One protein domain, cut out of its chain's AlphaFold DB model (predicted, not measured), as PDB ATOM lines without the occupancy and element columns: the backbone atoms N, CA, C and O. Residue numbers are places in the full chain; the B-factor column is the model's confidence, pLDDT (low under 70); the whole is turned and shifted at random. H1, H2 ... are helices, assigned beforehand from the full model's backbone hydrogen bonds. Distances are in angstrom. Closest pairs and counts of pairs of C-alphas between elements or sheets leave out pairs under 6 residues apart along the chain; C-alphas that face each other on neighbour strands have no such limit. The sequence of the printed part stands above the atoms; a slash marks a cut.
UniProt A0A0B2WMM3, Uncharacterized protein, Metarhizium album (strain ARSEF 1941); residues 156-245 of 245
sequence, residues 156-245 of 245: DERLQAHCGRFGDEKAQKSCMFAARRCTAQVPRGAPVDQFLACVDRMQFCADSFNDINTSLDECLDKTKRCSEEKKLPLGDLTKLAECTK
ATOM      1  N   ASP A 156     608.325 523.133 476.420       81.75
ATOM      2  CA  ASP A 156     608.219 524.008 477.589       81.75
ATOM      3  C   ASP A 156     607.113 523.561 478.544       81.75
ATOM      4  O   ASP A 156     607.342 523.479 479.747       81.75
ATOM      5  N   GLU A 157     605.938 523.188 478.027       90.56
ATOM      6  CA  GLU A 157     604.840 522.669 478.849       90.56
ATOM      7  C   GLU A 157     605.246 521.359 479.537       90.56
ATOM      8  O   GLU A 157     604.994 521.161 480.727       90.56
ATOM      9  N   ARG A 158     605.962 520.487 478.816       92.69
ATOM     10  CA  ARG A 158     606.513 519.248 479.374       92.69
ATOM     11  C   ARG A 158     607.576 519.518 480.433       92.69
ATOM     12  O   ARG A 158     607.574 518.845 481.460       92.69
ATOM     13  N   LEU A 159     608.460 520.490 480.216       92.62
ATOM     14  CA  LEU A 159     609.455 520.896 481.206       92.62
ATOM     15  C   LEU A 159     608.794 521.489 482.454       92.62
ATOM     16  O   LEU A 159     609.188 521.169 483.572       92.62
ATOM     17  N   GLN A 160     607.773 522.323 482.280       92.19
ATOM     18  CA  GLN A 160     607.074 522.956 483.387       92.19
ATOM     19  C   GLN A 160     606.285 521.933 484.207       92.19
ATOM     20  O   GLN A 160     606.357 521.955 485.435       92.19
ATOM     21  N   ALA A 161     605.618 520.983 483.547       93.50
ATOM     22  CA  ALA A 161     604.994 519.842 484.210       93.50
ATOM     23  C   ALA A 161     606.034 518.975 484.939       93.50
ATOM     24  O   ALA A 161     605.820 518.587 486.087       93.50
ATOM     25  N   HIS A 162     607.188 518.725 484.305       94.12
ATOM     26  CA  HIS A 162     608.293 517.974 484.898       94.12
ATOM     27  C   HIS A 162     608.788 518.664 486.169       94.12
ATOM     28  O   HIS A 162     608.740 518.067 487.239       94.12
ATOM     29  N   CYS A 163     609.208 519.925 486.100       92.81
ATOM     30  CA  CYS A 163     609.755 520.643 487.251       92.81
ATOM     31  C   CYS A 163     608.707 521.032 488.304       92.81
ATOM     32  O   CYS A 163     609.061 521.214 489.466       92.81
ATOM     33  N   GLY A 164     607.427 521.124 487.938       92.12
ATOM     34  CA  GLY A 164     606.328 521.401 488.868       92.12
ATOM     35  C   GLY A 164     605.987 520.240 489.809       92.12
ATOM     36  O   GLY A 164     605.272 520.443 490.788       92.12
ATOM     37  N   ARG A 165     606.516 519.030 489.565       90.44
ATOM     38  CA  ARG A 165     606.181 517.814 490.334       90.44
ATOM     39  C   ARG A 165     606.548 517.863 491.817       90.44
ATOM     40  O   ARG A 165     605.993 517.104 492.601       90.44
ATOM     41  N   PHE A 166     607.505 518.707 492.192       81.62
ATOM     42  CA  PHE A 166     608.070 518.703 493.538       81.62
ATOM     43  C   PHE A 166     607.200 519.434 494.567       81.62
ATOM     44  O   PHE A 166     607.358 519.210 495.762       81.62
ATOM     45  N   GLY A 167     606.264 520.286 494.131       80.00
ATOM     46  CA  GLY A 167     605.398 521.067 495.024       80.00
ATOM     47  C   GLY A 167     606.129 522.114 495.877       80.00
ATOM     48  O   GLY A 167     605.478 522.999 496.427       80.00
ATOM     49  N   ASP A 168     607.461 522.058 495.965       88.81
ATOM     50  CA  ASP A 168     608.297 523.049 496.620       88.81
ATOM     51  C   ASP A 168     608.990 523.968 495.602       88.81
ATOM     52  O   ASP A 168     609.620 523.544 494.629       88.81
ATOM     53  N   GLU A 169     608.881 525.273 495.849       89.00
ATOM     54  CA  GLU A 169     609.418 526.316 494.971       89.00
ATOM     55  C   GLU A 169     610.943 526.196 494.804       89.00
ATOM     56  O   GLU A 169     611.493 526.491 493.742       89.00
ATOM     57  N   LYS A 170     611.644 525.729 495.844       87.94
ATOM     58  CA  LYS A 170     613.101 525.587 495.833       87.94
ATOM     59  C   LYS A 170     613.546 524.492 494.860       87.94
ATOM     60  O   LYS A 170     614.412 524.755 494.030       87.94
ATOM     61  N   ALA A 171     612.971 523.295 494.920       87.62
ATOM     62  CA  ALA A 171     613.295 522.205 494.008       87.62
ATOM     63  C   ALA A 171     612.808 522.502 492.595       87.62
ATOM     64  O   ALA A 171     613.516 522.176 491.644       87.62
ATOM     65  N   GLN A 172     611.668 523.185 492.439       91.06
ATOM     66  CA  GLN A 172     611.240 523.678 491.132       91.06
ATOM     67  C   GLN A 172     612.295 524.619 490.530       91.06
ATOM     68  O   GLN A 172     612.705 524.425 489.384       91.06
ATOM     69  N   LYS A 173     612.801 525.593 491.299       88.62
ATOM     70  CA  LYS A 173     613.886 526.490 490.860       88.62
ATOM     71  C   LYS A 173     615.167 525.721 490.531       88.62
ATOM     72  O   LYS A 173     615.765 525.976 489.486       88.62
ATOM     73  N   SER A 174     615.563 524.754 491.360       89.88
ATOM     74  CA  SER A 174     616.721 523.889 491.086       89.88
ATOM     75  C   SER A 174     616.550 523.078 489.798       89.88
ATOM     76  O   SER A 174     617.485 522.985 489.006       89.88
ATOM     77  N   CYS A 175     615.352 522.548 489.544       94.88
ATOM     78  CA  CYS A 175     615.020 521.826 488.317       94.88
ATOM     79  C   CYS A 175     615.090 522.741 487.086       94.88
ATOM     80  O   CYS A 175     615.743 522.408 486.100       94.88
ATOM     81  N   MET A 176     614.509 523.943 487.156       92.69
ATOM     82  CA  MET A 176     614.580 524.916 486.058       92.69
ATOM     83  C   MET A 176     616.019 525.379 485.791       92.69
ATOM     84  O   MET A 176     616.416 525.590 484.645       92.69
ATOM     85  N   PHE A 177     616.836 525.498 486.836       89.69
ATOM     86  CA  PHE A 177     618.254 525.810 486.695       89.69
ATOM     87  C   PHE A 177     619.041 524.668 486.031       89.69
ATOM     88  O   PHE A 177     619.851 524.919 485.135       89.69
ATOM     89  N   ALA A 178     618.761 523.414 486.398       92.88
ATOM     90  CA  ALA A 178     619.298 522.239 485.713       92.88
ATOM     91  C   ALA A 178     618.892 522.213 484.229       92.88
ATOM     92  O   ALA A 178     619.736 521.988 483.359       92.88
ATOM     93  N   ALA A 179     617.634 522.548 483.925       92.75
ATOM     94  CA  ALA A 179     617.125 522.629 482.561       92.75
ATOM     95  C   ALA A 179     617.915 523.618 481.700       92.75
ATOM     96  O   ALA A 179     618.314 523.275 480.586       92.75
ATOM     97  N   ARG A 180     618.243 524.800 482.238       88.38
ATOM     98  CA  ARG A 180     619.087 525.782 481.538       88.38
ATOM     99  C   ARG A 180     620.442 525.198 481.147       88.38
ATOM    100  O   ARG A 180     620.838 525.337 479.994       88.38
ATOM    101  N   ARG A 181     621.124 524.485 482.048       88.50
ATOM    102  CA  ARG A 181     622.407 523.836 481.714       88.50
ATOM    103  C   ARG A 181     622.268 522.737 480.667       88.50
ATOM    104  O   ARG A 181     623.179 522.520 479.873       88.50
ATOM    105  N   CYS A 182     621.131 522.055 480.651       92.62
ATOM    106  CA  CYS A 182     620.850 521.019 479.669       92.62
ATOM    107  C   CYS A 182     620.559 521.567 478.274       92.62
ATOM    108  O   CYS A 182     620.814 520.863 477.303       92.62
ATOM    109  N   THR A 183     620.109 522.820 478.138       87.31
ATOM    110  CA  THR A 183     619.897 523.424 476.808       87.31
ATOM    111  C   THR A 183     621.184 523.532 475.990       87.31
ATOM    112  O   THR A 183     621.121 523.551 474.764       87.31
ATOM    113  N   ALA A 184     622.343 523.601 476.650       81.81
ATOM    114  CA  ALA A 184     623.639 523.660 475.987       81.81
ATOM    115  C   ALA A 184     624.249 522.269 475.731       81.81
ATOM    116  O   ALA A 184     624.989 522.111 474.770       81.81
ATOM    117  N   GLN A 185     623.900 521.256 476.530       83.44
ATOM    118  CA  GLN A 185     624.416 519.885 476.366       83.44
ATOM    119  C   GLN A 185     623.577 519.029 475.412       83.44
ATOM    120  O   GLN A 185     624.078 518.105 474.779       83.44
ATOM    121  N   VAL A 186     622.273 519.300 475.322       89.56
ATOM    122  CA  VAL A 186     621.344 518.494 474.529       89.56
ATOM    123  C   VAL A 186     621.069 519.192 473.189       89.56
ATOM    124  O   VAL A 186     620.678 520.362 473.187       89.56
ATOM    125  N   PRO A 187     621.245 518.509 472.039       87.06
ATOM    126  CA  PRO A 187     620.958 519.090 470.728       87.06
ATOM    127  C   PRO A 187     619.509 519.579 470.605       87.06
ATOM    128  O   PRO A 187     618.589 518.927 471.090       87.06
ATOM    129  N   ARG A 188     619.275 520.685 469.880       75.62
ATOM    130  CA  ARG A 188     617.929 521.282 469.718       75.62
ATOM    131  C   ARG A 188     616.898 520.331 469.087       75.62
ATOM    132  O   ARG A 188     615.708 520.487 469.327       75.62
ATOM    133  N   GLY A 189     617.350 519.368 468.281       80.88
ATOM    134  CA  GLY A 189     616.500 518.347 467.656       80.88
ATOM    135  C   GLY A 189     616.356 517.055 468.463       80.88
ATOM    136  O   GLY A 189     615.737 516.109 467.981       80.88
ATOM    137  N   ALA A 190     616.958 516.972 469.653       88.75
ATOM    138  CA  ALA A 190     616.874 515.779 470.482       88.75
ATOM    139  C   ALA A 190     615.439 515.554 471.000       88.75
ATOM    140  O   ALA A 190     614.701 516.519 471.226       88.75
ATOM    141  N   PRO A 191     615.036 514.295 471.253       94.00
ATOM    142  CA  PRO A 191     613.765 514.005 471.902       94.00
ATOM    143  C   PRO A 191     613.663 514.701 473.263       94.00
ATOM    144  O   PRO A 191     614.614 514.697 474.045       94.00
ATOM    145  N   VAL A 192     612.482 515.231 473.592       92.75
ATOM    146  CA  VAL A 192     612.240 515.904 474.883       92.75
ATOM    147  C   VAL A 192     612.580 514.993 476.070       92.75
ATOM    148  O   VAL A 192     613.096 515.470 477.072       92.75
ATOM    149  N   ASP A 193     612.388 513.678 475.947       92.62
ATOM    150  CA  ASP A 193     612.746 512.714 476.997       92.62
ATOM    151  C   ASP A 193     614.254 512.712 477.292       92.62
ATOM    152  O   ASP A 193     614.662 512.613 478.447       92.62
ATOM    153  N   GLN A 194     615.090 512.890 476.264       93.75
ATOM    154  CA  GLN A 194     616.540 513.002 476.421       93.75
ATOM    155  C   GLN A 194     616.921 514.305 477.137       93.75
ATOM    156  O   GLN A 194     617.822 514.306 477.980       93.75
ATOM    157  N   PHE A 195     616.211 515.396 476.837       94.50
ATOM    158  CA  PHE A 195     616.370 516.668 477.537       94.50
ATOM    159  C   PHE A 195     615.970 516.553 479.012       94.50
ATOM    160  O   PHE A 195     616.773 516.887 479.881       94.50
ATOM    161  N   LEU A 196     614.792 516.002 479.317       95.31
ATOM    162  CA  LEU A 196     614.322 515.809 480.696       95.31
ATOM    163  C   LEU A 196     615.229 514.861 481.493       95.31
ATOM    164  O   LEU A 196     615.510 515.126 482.660       95.31
ATOM    165  N   ALA A 197     615.779 513.822 480.856       94.75
ATOM    166  CA  ALA A 197     616.775 512.959 481.484       94.75
ATOM    167  C   ALA A 197     618.060 513.722 481.843       94.75
ATOM    168  O   ALA A 197     618.663 513.467 482.885       94.75
ATOM    169  N   CYS A 198     618.494 514.669 481.000       95.06
ATOM    170  CA  CYS A 198     619.591 515.566 481.360       95.06
ATOM    171  C   CYS A 198     619.222 516.410 482.584       95.06
ATOM    172  O   CYS A 198     620.034 516.506 483.504       95.06
ATOM    173  N   VAL A 199     618.008 516.977 482.615       95.50
ATOM    174  CA  VAL A 199     617.541 517.807 483.736       95.50
ATOM    175  C   VAL A 199     617.599 517.032 485.046       95.50
ATOM    176  O   VAL A 199     618.149 517.543 486.015       95.50
ATOM    177  N   ASP A 200     617.124 515.786 485.067       95.00
ATOM    178  CA  ASP A 200     617.135 514.955 486.276       95.00
ATOM    179  C   ASP A 200     618.552 514.665 486.779       95.00
ATOM    180  O   ASP A 200     618.823 514.803 487.972       95.00
ATOM    181  N   ARG A 201     619.483 514.328 485.876       94.31
ATOM    182  CA  ARG A 201     620.893 514.100 486.238       94.31
ATOM    183  C   ARG A 201     621.558 515.369 486.757       94.31
ATOM    184  O   ARG A 201     622.230 515.335 487.782       94.31
ATOM    185  N   MET A 202     621.339 516.498 486.084       93.44
ATOM    186  CA  MET A 202     621.879 517.790 486.510       93.44
ATOM    187  C   MET A 202     621.293 518.254 487.844       93.44
ATOM    188  O   MET A 202     622.014 518.829 488.657       93.44
ATOM    189  N   GLN A 203     620.005 517.999 488.078       92.44
ATOM    190  CA  GLN A 203     619.350 518.304 489.343       92.44
ATOM    191  C   GLN A 203     619.899 517.423 490.469       92.44
ATOM    192  O   GLN A 203     620.192 517.938 491.542       92.44
ATOM    193  N   PHE A 204     620.084 516.123 490.224       91.81
ATOM    194  CA  PHE A 204     620.662 515.201 491.201       91.81
ATOM    195  C   PHE A 204     622.111 515.566 491.556       91.81
ATOM    196  O   PHE A 204     622.476 515.621 492.725       91.81
ATOM    197  N   CYS A 205     622.925 515.893 490.553       91.88
ATOM    198  CA  CYS A 205     624.323 516.273 490.741       91.88
ATOM    199  C   CYS A 205     624.521 517.730 491.198       91.88
ATOM    200  O   CYS A 205     625.657 518.199 491.295       91.88
ATOM    201  N   ALA A 206     623.443 518.472 491.483       85.56
ATOM    202  CA  ALA A 206     623.524 519.873 491.897       85.56
ATOM    203  C   ALA A 206     624.248 520.064 493.245       85.56
ATOM    204  O   ALA A 206     624.857 521.112 493.471       85.56
ATOM    205  N   ASP A 207     624.242 519.051 494.110       73.31
ATOM    206  CA  ASP A 207     624.945 519.108 495.394       73.31
ATOM    207  C   ASP A 207     626.429 518.721 495.274       73.31
ATOM    208  O   ASP A 207     627.256 519.207 496.048       73.31
ATOM    209  N   SER A 208     626.810 517.959 494.238       68.69
ATOM    210  CA  SER A 208     628.212 517.606 493.952       68.69
ATOM    211  C   SER A 208     629.081 518.828 493.642       68.69
ATOM    212  O   SER A 208     630.294 518.773 493.768       68.69
ATOM    213  N   PHE A 209     628.486 519.981 493.319       62.97
ATOM    214  CA  PHE A 209     629.219 521.244 493.160       62.97
ATOM    215  C   PHE A 209     629.861 521.776 494.450       62.97
ATOM    216  O   PHE A 209     630.663 522.720 494.370       62.97
ATOM    217  N   ASN A 210     629.452 521.243 495.604       61.31
ATOM    218  CA  ASN A 210     629.956 521.605 496.925       61.31
ATOM    219  C   ASN A 210     630.843 520.510 497.534       61.31
ATOM    220  O   ASN A 210     631.527 520.778 498.520       61.31
ATOM    221  N   ASP A 211     630.843 519.302 496.963       67.31
ATOM    222  CA  ASP A 211     631.727 518.227 497.394       67.31
ATOM    223  C   ASP A 211     633.079 518.365 496.688       67.31
ATOM    224  O   ASP A 211     633.178 518.353 495.464       67.31
ATOM    225  N   ILE A 212     634.139 518.507 497.478       61.19
ATOM    226  CA  ILE A 212     635.512 518.669 496.986       61.19
ATOM    227  C   ILE A 212     636.016 517.355 496.363       61.19
ATOM    228  O   ILE A 212     636.944 517.371 495.558       61.19
ATOM    229  N   ASN A 213     635.402 516.221 496.718       65.81
ATOM    230  CA  ASN A 213     635.861 514.893 496.319       65.81
ATOM    231  C   ASN A 213     635.183 514.356 495.056       65.81
ATOM    232  O   ASN A 213     635.686 513.396 494.480       65.81
ATOM    233  N   THR A 214     634.072 514.956 494.618       73.06
ATOM    234  CA  THR A 214     633.290 514.450 493.484       73.06
ATOM    235  C   THR A 214     633.128 515.541 492.438       73.06
ATOM    236  O   THR A 214     632.413 516.519 492.649       73.06
ATOM    237  N   SER A 215     633.769 515.377 491.279       83.50
ATOM    238  CA  SER A 215     633.542 516.306 490.169       83.50
ATOM    239  C   SER A 215     632.110 516.170 489.639       83.50
ATOM    240  O   SER A 215     631.536 515.079 489.623       83.50
ATOM    241  N   LEU A 216     631.524 517.281 489.176       85.38
ATOM    242  CA  LEU A 216     630.213 517.272 488.519       85.38
ATOM    243  C   LEU A 216     630.163 516.237 487.387       85.38
ATOM    244  O   LEU A 216     629.177 515.517 487.261       85.38
ATOM    245  N   ASP A 217     631.227 516.157 486.591       84.12
ATOM    246  CA  ASP A 217     631.320 515.257 485.444       84.12
ATOM    247  C   ASP A 217     631.259 513.793 485.865       84.12
ATOM    248  O   ASP A 217     630.485 513.021 485.307       84.12
ATOM    249  N   GLU A 218     631.982 513.429 486.925       88.62
ATOM    250  CA  GLU A 218     631.920 512.077 487.474       88.62
ATOM    251  C   GLU A 218     630.508 511.728 487.964       88.62
ATOM    252  O   GLU A 218     630.029 510.612 487.744       88.62
ATOM    253  N   CYS A 219     629.807 512.679 488.587       91.06
ATOM    254  CA  CYS A 219     628.416 512.477 488.981       91.06
ATOM    255  C   CYS A 219     627.495 512.299 487.762       91.06
ATOM    256  O   CYS A 219     626.662 511.387 487.734       91.06
ATOM    257  N   LEU A 220     627.651 513.128 486.727       91.38
ATOM    258  CA  LEU A 220     626.848 513.043 485.506       91.38
ATOM    259  C   LEU A 220     627.078 511.719 484.765       91.38
ATOM    260  O   LEU A 220     626.114 511.091 484.324       91.38
ATOM    261  N   ASP A 221     628.318 511.243 484.692       90.94
ATOM    262  CA  ASP A 221     628.649 509.970 484.052       90.94
ATOM    263  C   ASP A 221     628.096 508.773 484.834       90.94
ATOM    264  O   ASP A 221     627.505 507.860 484.243       90.94
ATOM    265  N   LYS A 222     628.224 508.782 486.169       91.69
ATOM    266  CA  LYS A 222     627.657 507.733 487.037       91.69
ATOM    267  C   LYS A 222     626.137 507.683 486.930       91.69
ATOM    268  O   LYS A 222     625.571 506.610 486.718       91.69
ATOM    269  N   THR A 223     625.474 508.833 487.031       93.19
ATOM    270  CA  THR A 223     624.009 508.914 486.933       93.19
ATOM    271  C   THR A 223     623.503 508.517 485.551       93.19
ATOM    272  O   THR A 223     622.494 507.821 485.454       93.19
ATOM    273  N   LYS A 224     624.209 508.894 484.476       93.56
ATOM    274  CA  LYS A 224     623.880 508.472 483.111       93.56
ATOM    275  C   LYS A 224     623.935 506.954 482.979       93.56
ATOM    276  O   LYS A 224     622.917 506.356 482.630       93.56
ATOM    277  N   ARG A 225     625.064 506.337 483.342       93.44
ATOM    278  CA  ARG A 225     625.238 504.876 483.290       93.44
ATOM    279  C   ARG A 225     624.159 504.153 484.092       93.44
ATOM    280  O   ARG A 225     623.486 503.270 483.573       93.44
ATOM    281  N   CYS A 226     623.934 504.601 485.322       93.44
ATOM    282  CA  CYS A 226     622.889 504.081 486.192       93.44
ATOM    283  C   CYS A 226     621.489 504.161 485.547       93.44
ATOM    284  O   CYS A 226     620.744 503.176 485.533       93.44
ATOM    285  N   SER A 227     621.133 505.318 484.976       92.19
ATOM    286  CA  SER A 227     619.823 505.528 484.348       92.19
ATOM    287  C   SER A 227     619.592 504.620 483.137       92.19
ATOM    288  O   SER A 227     618.488 504.101 482.965       92.19
ATOM    289  N   GLU A 228     620.639 504.381 482.342       91.06
ATOM    290  CA  GLU A 228     620.605 503.535 481.147       91.06
ATOM    291  C   GLU A 228     620.539 502.043 481.514       91.06
ATOM    292  O   GLU A 228     619.710 501.312 480.968       91.06
ATOM    293  N   GLU A 229     621.336 501.594 482.488       91.69
ATOM    294  CA  GLU A 229     621.363 500.197 482.942       91.69
ATOM    295  C   GLU A 229     620.051 499.772 483.613       91.69
ATOM    296  O   GLU A 229     619.546 498.670 483.376       91.69
ATOM    297  N   LYS A 230     619.483 500.638 484.459       90.62
ATOM    298  CA  LYS A 230     618.268 500.335 485.231       90.62
ATOM    299  C   LYS A 230     616.978 500.768 484.538       90.62
ATOM    300  O   LYS A 230     615.905 500.468 485.060       90.62
ATOM    301  N   LYS A 231     617.068 501.441 483.383       91.31
ATOM    302  CA  LYS A 231     615.926 502.005 482.639       91.31
ATOM    303  C   LYS A 231     614.998 502.805 483.558       91.31
ATOM    304  O   LYS A 231     613.796 502.547 483.632       91.31
ATOM    305  N   LEU A 232     615.589 503.727 484.318       90.06
ATOM    306  CA  LEU A 232     614.860 504.475 485.338       90.06
ATOM    307  C   LEU A 232     613.808 505.397 484.701       90.06
ATOM    308  O   LEU A 232     614.071 505.991 483.652       90.06
ATOM    309  N   PRO A 233     612.621 505.530 485.318       90.06
ATOM    310  CA  PRO A 233     611.624 506.479 484.850       90.06
ATOM    311  C   PRO A 233     612.118 507.915 485.055       90.06
ATOM    312  O   PRO A 233     612.788 508.222 486.043       90.06
ATOM    313  N   LEU A 234     611.744 508.799 484.129       91.12
ATOM    314  CA  LEU A 234     612.004 510.231 484.252       91.12
ATOM    315  C   LEU A 234     611.402 510.768 485.552       91.12
ATOM    316  O   LEU A 234     610.275 510.446 485.927       91.12
ATOM    317  N   GLY A 235     612.170 511.614 486.217       87.75
ATOM    318  CA  GLY A 235     611.778 512.352 487.400       87.75
ATOM    319  C   GLY A 235     611.989 511.643 488.737       87.75
ATOM    320  O   GLY A 235     611.843 512.293 489.774       87.75
ATOM    321  N   ASP A 236     612.371 510.363 488.733       89.94
ATOM    322  CA  ASP A 236     612.589 509.560 489.940       89.94
ATOM    323  C   ASP A 236     614.018 509.730 490.483       89.94
ATOM    324  O   ASP A 236     614.896 508.874 490.335       89.94
ATOM    325  N   LEU A 237     614.258 510.888 491.107       89.44
ATOM    326  CA  LEU A 237     615.559 511.226 491.693       89.44
ATOM    327  C   LEU A 237     615.952 510.283 492.840       89.44
ATOM    328  O   LEU A 237     617.139 510.095 493.091       89.44
ATOM    329  N   THR A 238     614.980 509.667 493.519       89.94
ATOM    330  CA  THR A 238     615.231 508.704 494.599       89.94
ATOM    331  C   THR A 238     615.862 507.430 494.055       89.94
ATOM    332  O   THR A 238     616.890 506.998 494.575       89.94
ATOM    333  N   LYS A 239     615.325 506.862 492.968       89.44
ATOM    334  CA  LYS A 239     615.958 505.703 492.321       89.44
ATOM    335  C   LYS A 239     617.306 506.041 491.699       89.44
ATOM    336  O   LYS A 239     618.200 505.196 491.710       89.44
ATOM    337  N   LEU A 240     617.462 507.264 491.183       88.50
ATOM    338  CA  LEU A 240     618.763 507.753 490.723       88.50
ATOM    339  C   LEU A 240     619.776 507.706 491.879       88.50
ATOM    340  O   LEU A 240     620.840 507.114 491.728       88.50
ATOM    341  N   ALA A 241     619.388 508.213 493.055       88.38
ATOM    342  CA  ALA A 241     620.207 508.205 494.264       88.38
ATOM    343  C   ALA A 241     620.579 506.798 494.740       88.38
ATOM    344  O   ALA A 241     621.708 506.563 495.158       88.38
ATOM    345  N   GLU A 242     619.631 505.861 494.714       89.25
ATOM    346  CA  GLU A 242     619.855 504.482 495.156       89.25
ATOM    347  C   GLU A 242     620.856 503.735 494.280       89.25
ATOM    348  O   GLU A 242     621.615 502.914 494.784       89.25
ATOM    349  N   CYS A 243     620.862 504.024 492.984       88.06
ATOM    350  CA  CYS A 243     621.679 503.321 492.008       88.06
ATOM    351  C   CYS A 243     623.066 503.960 491.798       88.06
ATOM    352  O   CYS A 243     623.951 503.318 491.237       88.06
ATOM    353  N   THR A 244     623.291 505.181 492.293       85.44
ATOM    354  CA  THR A 244     624.613 505.835 492.300       85.44
ATOM    355  C   THR A 244     625.384 505.704 493.618       85.44
ATOM    356  O   THR A 244     626.434 506.332 493.752       85.44
ATOM    357  N   LYS A 245     624.859 504.946 494.589       78.06
ATOM    358  CA  LYS A 245     625.580 504.551 495.812       78.06
ATOM    359  C   LYS A 245     626.647 503.508 495.503       78.06
ATOM    360  O   LYS A 245     627.729 503.614 496.117       78.06
TER     361      LYS A 245
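Overview. This is residues 156 to 245 of the 245 residues of an uncharacterized protein of Metarhizium album (strain ARSEF 1941) (UniProt A0A0B2WMM3). A helix, H3, runs through the middle of a small helical body, with the hairpin of H1 and H2 on one side, where H2 crosses H3, and the nearly perpendicular pair H4 and H5 on the other. The printed part has 90 residues with five named helices, H1 to H5 in order along the chain, and no named strand; the class is all helix. It is compact, with a radius of gyration of the C-alphas of 12.4 A, and spans 35 by 27 by 23 A.

Along the chain. H1, residues 156 to 164, begins at C-alpha 156 (608.219, 524.008, 477.589). H2, residues 169 to 185, is the longest at 24.7 A. H3, residues 192 to 204, measures 18.4 A, and H4, residues 216 to 230, 21.0 A. H5, residues 237 to 243, ends at C-alpha 243 (621.679, 503.321, 492.008).

Arrangement. H1 and H2 form a helical hairpin and touch at a steep tilt of 42 degrees, opposite ways, closest at the C-alphas of Cys 163 and Gln 172, 5.1 A. H3 is the hub. It touches H2 at a steep tilt of 59 degrees, with the closest C-alphas, Ala 179 and Val 199, 5.0 A apart. With residues 201 to 202 alone H3 touches H4, closest at the C-alphas of Arg 201 and Thr 223, 6.1 A. H4, with residues 223 to 227 alone, touches H5 about perpendicular, at 83 degrees; the closest C-alphas, Cys 226 and Cys 243, are 6.0 A apart. H2 is apart from H4 and H5. Every O i to N i+4 pair is within hydrogen-bond range in H1, H3, H4 and H5, and 11 of 13 in H2.

Size, cuts and confidence. The C-alphas farthest apart, Glu 157 and Asn 213, are 36.4 A apart. The printed part has no cut. The link from H3 to H4 is long, with 11 residues, and its residues 208 to 213 have pLDDT under 70.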